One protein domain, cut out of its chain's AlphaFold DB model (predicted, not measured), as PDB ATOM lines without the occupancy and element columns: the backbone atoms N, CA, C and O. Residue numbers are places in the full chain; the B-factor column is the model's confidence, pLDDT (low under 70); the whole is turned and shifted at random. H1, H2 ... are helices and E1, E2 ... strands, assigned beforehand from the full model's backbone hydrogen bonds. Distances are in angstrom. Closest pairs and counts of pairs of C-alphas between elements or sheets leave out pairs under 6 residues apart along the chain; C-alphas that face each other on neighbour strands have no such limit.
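Overview. This is residues 2 to 73 of the 73 residues of the protein "RES domain-containing protein" of Bosea sp. WAO (UniProt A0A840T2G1). This is a loose, strung-out model: two helices, H1 and H2, make a corner on one side of a two-strand hairpin, E1 and E2, and a tail without named elements runs off beyond it, residues 65 to 73 sticking out. The printed part has 72 residues, in order H1, H2, E1, E2; its class is mixed, with under half of the residues in named elements. The sheet, order E1 - E2, is antiparallel; the radius of gyration of the C-alphas is 15.5 A, with spans of 41 by 33 by 29 A.

Arrangement. H1, residues 6 to 13, and H2, residues 17 to 27, are close but not clearly touching; their closest C-alphas, of Trp 6 and Lys 17, are 7.2 A apart. They run the same way at a steep tilt of 69.9 degrees, only just short of about perpendicular. In both, every O i to N i+4 pair is within hydrogen-bond range. The closest C-alphas of H2 and E1, residues 32 to 36, are those of His 26 and Gly 32, 7.2 A apart. E1 and E2, residues 47 to 51, form an antiparallel hairpin at 161 degrees, with N 33 and O 50 within hydrogen-bond range at 2.8 A. H1 is apart from both strands.

Along the chain. H1 spans 10.2 A from C-alpha 6 at (218.465, 295.323, 227.281), H2 15.3 A, E1 13.6 A, and E2 13.0 A to C-alpha 51 at (199.894, 305.225, 226.487).

Size, cuts and confidence. The C-alphas of Ala 12 and Asp 67 are the two farthest apart, 42.9 A. The printed part has no cut and no long link between named elements. Residues 2 to 3 and 73 have pLDDT under 70.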
ATOM      1  N   ALA A   2     219.051 303.857 231.831       58.91
ATOM      2  CA  ALA A   2     218.531 302.803 230.963       58.91
ATOM      3  C   ALA A   2     219.402 301.548 231.143       58.91
ATOM      4  O   ALA A   2     220.625 301.669 231.197       58.91
ATOM      5  N   ASP A   3     218.782 300.376 231.301       67.25
ATOM      6  CA  ASP A   3     219.505 299.114 231.478       67.25
ATOM      7  C   ASP A   3     220.337 298.848 230.214       67.25
ATOM      8  O   ASP A   3     219.792 298.595 229.138       67.25
ATOM      9  N   THR A   4     221.663 298.948 230.323       72.44
ATOM     10  CA  THR A   4     222.592 298.743 229.202       72.44
ATOM     11  C   THR A   4     222.535 297.319 228.656       72.44
ATOM     12  O   THR A   4     222.946 297.086 227.520       72.44
ATOM     13  N   ASN A   5     221.967 296.388 229.424       81.31
ATOM     14  CA  ASN A   5     221.871 294.978 229.092       81.31
ATOM     15  C   ASN A   5     220.575 294.605 228.347       81.31
ATOM     16  O   ASN A   5     220.314 293.429 228.095       81.31
ATOM     17  N   TRP A   6     219.734 295.585 227.978       80.44
ATOM     18  CA  TRP A   6     218.465 295.323 227.281       80.44
ATOM     19  C   TRP A   6     218.658 294.492 226.006       80.44
ATOM     20  O   TRP A   6     217.831 293.645 225.678       80.44
ATOM     21  N   ARG A   7     219.771 294.716 225.297       80.56
ATOM     22  CA  ARG A   7     220.081 294.041 224.035       80.56
ATOM     23  C   ARG A   7     220.335 292.549 224.236       80.56
ATOM     24  O   ARG A   7     219.845 291.746 223.446       80.56
ATOM     25  N   ASP A   8     221.051 292.171 225.289       83.38
ATOM     26  CA  ASP A   8     221.331 290.761 225.568       83.38
ATOM     27  C   ASP A   8     220.118 290.070 226.200       83.38
ATOM     28  O   ASP A   8     219.842 288.914 225.888       83.38
ATOM     29  N   GLN A   9     219.306 290.798 226.980       81.44
ATOM     30  CA  GLN A   9     218.003 290.312 227.455       81.44
ATOM     31  C   GLN A   9     217.057 289.985 226.293       81.44
ATOM     32  O   GLN A   9     216.450 288.918 226.289       81.44
ATOM     33  N   MET A  10     216.969 290.856 225.284       84.06
ATOM     34  CA  MET A  10     216.182 290.594 224.075       84.06
ATOM     35  C   MET A  10     216.677 289.352 223.328       84.06
ATOM     36  O   MET A  10     215.864 288.548 222.886       84.06
ATOM     37  N   LYS A  11     217.998 289.163 223.207       82.62
ATOM     38  CA  LYS A  11     218.573 287.977 222.548       82.62
ATOM     39  C   LYS A  11     218.278 286.680 223.300       82.62
ATOM     40  O   LYS A  11     218.034 285.665 222.661       82.62
ATOM     41  N   ALA A  12     218.329 286.707 224.630       85.38
ATOM     42  CA  ALA A  12     218.123 285.523 225.459       85.38
ATOM     43  C   ALA A  12     216.636 285.181 225.648       85.38
ATOM     44  O   ALA A  12     216.261 284.014 225.592       85.38
ATOM     45  N   ASN A  13     215.796 286.198 225.864       83.44
ATOM     46  CA  ASN A  13     214.432 286.029 226.374       83.44
ATOM     47  C   ASN A  13     213.349 286.549 225.415       83.44
ATOM     48  O   ASN A  13     212.166 286.456 225.727       83.44
ATOM     49  N   GLY A  14     213.722 287.172 224.293       86.25
ATOM     50  CA  GLY A  14     212.785 287.809 223.358       86.25
ATOM     51  C   GLY A  14     212.199 289.142 223.839       86.25
ATOM     52  O   GLY A  14     211.631 289.870 223.031       86.25
ATOM     53  N   THR A  15     212.367 289.495 225.118       87.12
ATOM     54  CA  THR A  15     211.864 290.739 225.721       87.12
ATOM     55  C   THR A  15     212.874 291.348 226.695       87.12
ATOM     56  O   THR A  15     213.510 290.633 227.473       87.12
ATOM     57  N   ALA A  16     212.978 292.679 226.716       87.94
ATOM     58  CA  ALA A  16     213.715 293.411 227.749       87.94
ATOM     59  C   ALA A  16     212.868 293.570 229.023       87.94
ATOM     60  O   ALA A  16     211.643 293.664 228.944       87.94
ATOM     61  N   LYS A  17     213.505 293.709 230.193       86.69
ATOM     62  CA  LYS A  17     212.799 293.895 231.480       86.69
ATOM     63  C   LYS A  17     211.784 295.040 231.473       86.69
ATOM     64  O   LYS A  17     210.716 294.916 232.059       86.69
ATOM     65  N   THR A  18     212.098 296.147 230.802       88.25
ATOM     66  CA  THR A  18     211.180 297.292 230.679       88.25
ATOM     67  C   THR A  18     209.923 296.951 229.879       88.25
ATOM     68  O   THR A  18     208.858 297.475 230.187       88.25
ATOM     69  N   GLN A  19     210.020 296.049 228.896       89.38
ATOM     70  CA  GLN A  19     208.867 295.559 228.137       89.38
ATOM     71  C   GLN A  19     208.027 294.593 228.974       89.38
ATOM     72  O   GLN A  19     206.805 294.713 228.979       89.38
ATOM     73  N   SER A  20     208.663 293.683 229.720       91.94
ATOM     74  CA  SER A  20     207.954 292.790 230.646       91.94
ATOM     75  C   SER A  20     207.174 293.595 231.691       91.94
ATOM     76  O   SER A  20     205.978 293.384 231.853       91.94
ATOM     77  N   PHE A  21     207.808 294.605 232.295       92.31
ATOM     78  CA  PHE A  21     207.165 295.506 233.254       92.31
ATOM     79  C   PHE A  21     206.000 296.303 232.643       92.31
ATOM     80  O   PHE A  21     204.935 296.417 233.245       92.31
ATOM     81  N   ALA A  22     206.165 296.830 231.425       93.00
ATOM     82  CA  ALA A  22     205.084 297.507 230.710       93.00
ATOM     83  C   ALA A  22     203.882 296.577 230.464       93.00
ATOM     84  O   ALA A  22     202.736 296.981 230.646       93.00
ATOM     85  N   ASN A  23     204.142 295.321 230.093       93.25
ATOM     86  CA  ASN A  23     203.099 294.324 229.876       93.25
ATOM     87  C   ASN A  23     202.371 293.954 231.181       93.25
ATOM     88  O   ASN A  23     201.149 293.843 231.187       93.25
ATOM     89  N   GLU A  24     203.098 293.819 232.293       95.81
ATOM     90  CA  GLU A  24     202.509 293.586 233.619       95.81
ATOM     91  C   GLU A  24     201.566 294.727 234.030       95.81
ATOM     92  O   GLU A  24     200.436 294.473 234.441       95.81
ATOM     93  N   LEU A  25     201.982 295.987 233.851       95.88
ATOM     94  CA  LEU A  25     201.130 297.148 234.133       95.88
ATOM     95  C   LEU A  25     199.900 297.204 233.220       95.88
ATOM     96  O   LEU A  25     198.796 297.508 233.674       95.88
ATOM     97  N   HIS A  26     200.067 296.881 231.939       94.31
ATOM     98  CA  HIS A  26     198.945 296.809 231.012       94.31
ATOM     99  C   HIS A  26     197.919 295.749 231.448       94.31
ATOM    100  O   HIS A  26     196.725 296.044 231.527       94.31
ATOM    101  N   GLN A  27     198.379 294.544 231.801       95.88
ATOM    102  CA  GLN A  27     197.523 293.459 232.298       95.88
ATOM    103  C   GLN A  27     196.864 293.790 233.642       95.88
ATOM    104  O   GLN A  27     195.722 293.400 233.874       95.88
ATOM    105  N   ALA A  28     197.542 294.555 234.501       96.38
ATOM    106  CA  ALA A  28     196.991 295.054 235.760       96.38
ATOM    107  C   ALA A  28     195.916 296.144 235.576       96.38
ATOM    108  O   ALA A  28     195.311 296.584 236.552       96.38
ATOM    109  N   GLY A  29     195.647 296.576 234.342       94.19
ATOM    110  CA  GLY A  29     194.577 297.520 234.053       94.19
ATOM    111  C   GLY A  29     194.991 298.986 234.161       94.19
ATOM    112  O   GLY A  29     194.107 299.841 234.248       94.19
ATOM    113  N   TYR A  30     196.283 299.305 234.051       94.88
ATOM    114  CA  TYR A  30     196.747 300.680 233.837       94.88
ATOM    115  C   TYR A  30     196.658 301.078 232.355       94.88
ATOM    116  O   TYR A  30     196.782 300.246 231.451       94.88
ATOM    117  N   ASP A  31     196.374 302.348 232.075       94.75
ATOM    118  CA  ASP A  31     196.209 302.849 230.700       94.75
ATOM    119  C   ASP A  31     197.536 303.279 230.056       94.75
ATOM    120  O   ASP A  31     197.653 303.330 228.829       94.75
ATOM    121  N   GLY A  32     198.562 303.510 230.874       94.31
ATOM    122  CA  GLY A  32     199.876 303.957 230.439       94.31
ATOM    123  C   GLY A  32     200.879 304.063 231.583       94.31
ATOM    124  O   GLY A  32     200.627 303.616 232.703       94.31
ATOM    125  N   LEU A  33     202.020 304.684 231.290       94.88
ATOM    126  CA  LEU A  33     203.129 304.892 232.210       94.88
ATOM    127  C   LEU A  33     203.772 306.264 231.981       94.88
ATOM    128  O   LEU A  33     203.991 306.680 230.845       94.88
ATOM    129  N   LEU A  34     204.140 306.927 233.078       94.69
ATOM    130  CA  LEU A  34     204.990 308.112 233.070       94.69
ATOM    131  C   LEU A  34     206.414 307.703 233.463       94.69
ATOM    132  O   LEU A  34     206.624 307.103 234.518       94.69
ATOM    133  N   VAL A  35     207.398 308.007 232.617       93.38
ATOM    134  CA  VAL A  35     208.811 307.665 232.849       93.38
ATOM    135  C   VAL A  35     209.699 308.877 232.654       93.38
ATOM    136  O   VAL A  35     209.351 309.783 231.911       93.38
ATOM    137  N   ARG A  36     210.887 308.884 233.264       94.19
ATOM    138  CA  ARG A  36     211.905 309.888 232.929       94.19
ATOM    139  C   ARG A  36     212.315 309.779 231.468       94.19
ATOM    140  O   ARG A  36     212.462 308.670 230.948       94.19
ATOM    141  N   SER A  37     212.542 310.926 230.846       92.44
ATOM    142  CA  SER A  37     213.174 310.982 229.541       92.44
ATOM    143  C   SER A  37     214.628 310.516 229.637       92.44
ATOM    144  O   SER A  37     215.297 310.652 230.663       92.44
ATOM    145  N   PHE A  38     215.088 309.894 228.557       89.25
ATOM    146  CA  PHE A  38     216.477 309.478 228.360       89.25
ATOM    147  C   PHE A  38     217.062 310.103 227.086       89.25
ATOM    148  O   PHE A  38     218.092 309.647 226.590       89.25
ATOM    149  N   ALA A  39     216.384 311.113 226.530       92.56
ATOM    150  CA  ALA A  39     216.894 311.883 225.409       92.56
ATOM    151  C   ALA A  39     218.161 312.650 225.823       92.56
ATOM    152  O   ALA A  39     218.338 313.015 226.985       92.56
ATOM    153  N   SER A  40     219.057 312.906 224.870       93.94
ATOM    154  CA  SER A  40     220.246 313.716 225.149       93.94
ATOM    155  C   SER A  40     219.830 315.097 225.666       93.94
ATOM    156  O   SER A  40     218.994 315.754 225.054       93.94
ATOM    157  N   GLY A  41     220.402 315.521 226.796       94.81
ATOM    158  CA  GLY A  41     220.092 316.807 227.427       94.81
ATOM    159  C   GLY A  41     218.873 316.818 228.359       94.81
ATOM    160  O   GLY A  41     218.597 317.863 228.938       94.81
ATOM    161  N   SER A  42     218.170 315.695 228.555       95.69
ATOM    162  CA  SER A  42     217.031 315.640 229.481       95.69
ATOM    163  C   SER A  42     217.454 315.750 230.950       95.69
ATOM    164  O   SER A  42     218.405 315.100 231.395       95.69
ATOM    165  N   THR A  43     216.680 316.497 231.722       95.62
ATOM    166  CA  THR A  43     216.744 316.631 233.178       95.62
ATOM    167  C   THR A  43     215.860 315.589 233.880       95.62
ATOM    168  O   THR A  43     215.009 314.956 233.255       95.62
ATOM    169  N   PRO A  44     216.005 315.391 235.205       93.00
ATOM    170  CA  PRO A  44     215.112 314.517 235.969       93.00
ATOM    171  C   PRO A  44     213.631 314.922 235.944       93.00
ATOM    172  O   PRO A  44     212.784 314.092 236.276       93.00
ATOM    173  N   GLN A  45     213.337 316.180 235.609       95.75
ATOM    174  CA  GLN A  45     211.990 316.733 235.506       95.75
ATOM    175  C   GLN A  45     211.346 316.445 234.146       95.75
ATOM    176  O   GLN A  45     210.126 316.532 234.031       95.75
ATOM    177  N   ASP A  46     212.139 316.070 233.142       96.38
ATOM    178  CA  ASP A  46     211.634 315.742 231.817       96.38
ATOM    179  C   ASP A  46     211.080 314.320 231.811       96.38
ATOM    180  O   ASP A  46     211.783 313.343 232.098       96.38
ATOM    181  N   LEU A  47     209.798 314.199 231.475       96.38
ATOM    182  CA  LEU A  47     209.063 312.942 231.498       96.38
ATOM    183  C   LEU A  47     208.508 312.619 230.111       96.38
ATOM    184  O   LEU A  47     208.053 313.499 229.388       96.38
ATOM    185  N   ASN A  48     208.496 311.332 229.779       94.38
ATOM    186  CA  ASN A  48     207.767 310.781 228.648       94.38
ATOM    187  C   ASN A  48     206.482 310.122 229.152       94.38
ATOM    188  O   ASN A  48     206.506 309.366 230.130       94.38
ATOM    189  N   LEU A  49     205.383 310.359 228.438       93.38
ATOM    190  CA  LEU A  49     204.118 309.657 228.623       93.38
ATOM    191  C   LEU A  49     204.007 308.532 227.589       93.38
ATOM    192  O   LEU A  49     204.091 308.771 226.387       93.38
ATOM    193  N   VAL A  50     203.807 307.305 228.061       93.38
ATOM    194  CA  VAL A  50     203.555 306.125 227.228       93.38
ATOM    195  C   VAL A  50     202.115 305.692 227.457       93.38
ATOM    196  O   VAL A  50     201.750 305.400 228.591       93.38
ATOM    197  N   LEU A  51     201.301 305.630 226.404       92.94
ATOM    198  CA  LEU A  51     199.894 305.225 226.487       92.94
ATOM    199  C   LEU A  51     199.677 303.913 225.732       92.94
ATOM    200  O   LEU A  51     200.033 303.800 224.561       92.94
ATOM    201  N   TRP A  52     199.066 302.929 226.393       93.12
ATOM    202  CA  TRP A  52     198.656 301.658 225.780       93.12
ATOM    203  C   TRP A  52     197.165 301.637 225.462       93.12
ATOM    204  O   TRP A  52     196.750 301.062 224.460       93.12
ATOM    205  N   ARG A  53     196.353 302.255 226.324       91.06
ATOM    206  CA  ARG A  53     194.912 302.414 226.128       91.06
ATOM    207  C   ARG A  53     194.584 303.893 226.169       91.06
ATOM    208  O   ARG A  53     194.851 304.574 227.149       91.06
ATOM    209  N   TRP A  54     194.001 304.374 225.088       92.38
ATOM    210  CA  TRP A  54     193.518 305.737 224.955       92.38
ATOM    211  C   TRP A  54     192.370 305.735 223.948       92.38
ATOM    212  O   TRP A  54     192.283 304.854 223.086       92.38
ATOM    213  N   ARG A  55     191.413 306.640 224.131       90.44
ATOM    214  CA  ARG A  55     190.154 306.683 223.378       90.44
ATOM    215  C   ARG A  55     189.714 308.130 223.200       90.44
ATOM    216  O   ARG A  55     190.090 308.987 223.985       90.44
ATOM    217  N   ALA A  56     188.801 308.374 222.267       90.19
ATOM    218  CA  ALA A  56     188.089 309.651 222.172       90.19
ATOM    219  C   ALA A  56     186.909 309.756 223.165       90.19
ATOM    220  O   ALA A  56     186.023 310.585 222.990       90.19
ATOM    221  N   VAL A  57     186.861 308.904 224.205       89.44
ATOM    222  CA  VAL A  57     185.842 308.940 225.273       89.44
ATOM    223  C   VAL A  57     186.442 308.583 226.649       89.44
ATOM    224  O   VAL A  57     187.449 307.871 226.694       89.44
ATOM    225  N   PRO A  58     185.838 309.023 227.776       90.19
ATOM    226  CA  PRO A  58     186.266 308.641 229.129       90.19
ATOM    227  C   PRO A  58     186.246 307.117 229.383       90.19
ATOM    228  O   PRO A  58     185.509 306.394 228.708       90.19
ATOM    229  N   PRO A  59     186.997 306.607 230.384       86.50
ATOM    230  CA  PRO A  59     187.854 307.342 231.327       86.50
ATOM    231  C   PRO A  59     189.275 307.642 230.810       86.50
ATOM    232  O   PRO A  59     189.910 308.559 231.315       86.50
ATOM    233  N   ALA A  60     189.758 306.935 229.782       88.31
ATOM    234  CA  ALA A  60     191.077 307.143 229.171       88.31
ATOM    235  C   ALA A  60     190.973 308.028 227.913       88.31
ATOM    236  O   ALA A  60     191.304 307.594 226.806       88.31
ATOM    237  N   TYR A  61     190.431 309.237 228.086       91.06
ATOM    238  CA  TYR A  61     190.227 310.194 226.999       91.06
ATOM    239  C   TYR A  61     191.552 310.838 226.573       91.06
ATOM    240  O   TYR A  61     192.259 311.393 227.414       91.06
ATOM    241  N   LEU A  62     191.862 310.798 225.278       91.19
ATOM    242  CA  LEU A  62     192.963 311.534 224.666       91.19
ATOM    243  C   LEU A  62     192.480 312.146 223.351       91.19
ATOM    244  O   LEU A  62     191.995 311.437 222.469       91.19
ATOM    245  N   GLU A  63     192.654 313.455 223.226       90.25
ATOM    246  CA  GLU A  63     192.394 314.205 222.005       90.25
ATOM    247  C   GLU A  63     193.720 314.505 221.317       90.25
ATOM    248  O   GLU A  63     194.648 315.026 221.937       90.25
ATOM    249  N   LEU A  64     193.823 314.127 220.047       86.50
ATOM    250  CA  LEU A  64     195.004 314.378 219.237       86.50
ATOM    251  C   LEU A  64     194.811 315.680 218.461       86.50
ATOM    252  O   LEU A  64     193.876 315.788 217.671       86.50
ATOM    253  N   ILE A  65     195.724 316.625 218.659       89.81
ATOM    254  CA  ILE A  65     195.817 317.860 217.881       89.81
ATOM    255  C   ILE A  65     197.009 317.694 216.933       89.81
ATOM    256  O   ILE A  65     198.144 317.584 217.392       89.81
ATOM    257  N   ASP A  66     196.745 317.621 215.628       91.00
ATOM    258  CA  ASP A  66     197.756 317.488 214.566       91.00
ATOM    259  C   ASP A  66     197.601 318.630 213.552       91.00
ATOM    260  O   ASP A  66     197.301 318.417 212.379       91.00
ATOM    261  N   ASP A  67     197.756 319.865 214.032       92.19
ATOM    262  CA  ASP A  67     197.573 321.079 213.222       92.19
ATOM    263  C   ASP A  67     198.540 321.145 212.025       92.19
ATOM    264  O   ASP A  67     198.242 321.768 211.005       92.19
ATOM    265  N   GLU A  68     199.695 320.487 212.141       91.31
ATOM    266  CA  GLU A  68     200.765 320.485 211.139       91.31
ATOM    267  C   GLU A  68     200.716 319.268 210.194       91.31
ATOM    268  O   GLU A  68     201.476 319.215 209.226       91.31
ATOM    269  N   GLY A  69     199.820 318.300 210.429       89.00
ATOM    270  CA  GLY A  69     199.656 317.115 209.576       89.00
ATOM    271  C   GLY A  69     200.848 316.150 209.595       89.00
ATOM    272  O   GLY A  69     201.094 315.431 208.617       89.00
ATOM    273  N   CYS A  70     201.607 316.132 210.691       88.62
ATOM    274  CA  CYS A  70     202.819 315.327 210.832       88.62
ATOM    275  C   CYS A  70     202.528 313.828 211.016       88.62
ATOM    276  O   CYS A  70     203.451 313.017 210.927       88.62
ATOM    277  N   LEU A  71     201.271 313.439 211.261       82.12
ATOM    278  CA  LEU A  71     200.864 312.044 211.469       82.12
ATOM    279  C   LEU A  71     200.246 311.407 210.215       82.12
ATOM    280  O   LEU A  71     199.485 310.439 210.305       82.12
ATOM    281  N   THR A  72     200.570 311.939 209.033       75.50
ATOM    282  CA  THR A  72     200.130 311.380 207.751       75.50
ATOM    283  C   THR A  72     200.652 309.950 207.537       75.50
ATOM    284  O   THR A  72     201.750 309.586 207.951       75.50
ATOM    285  N   ARG A  73     199.770 309.128 206.960       62.47
ATOM    286  CA  ARG A  73     199.735 307.659 207.025       62.47
ATOM    287  C   ARG A  73     200.843 306.939 206.260       62.47
ATOM    288  O   ARG A  73     201.137 307.362 205.121       62.47
TER     289      ARG A  73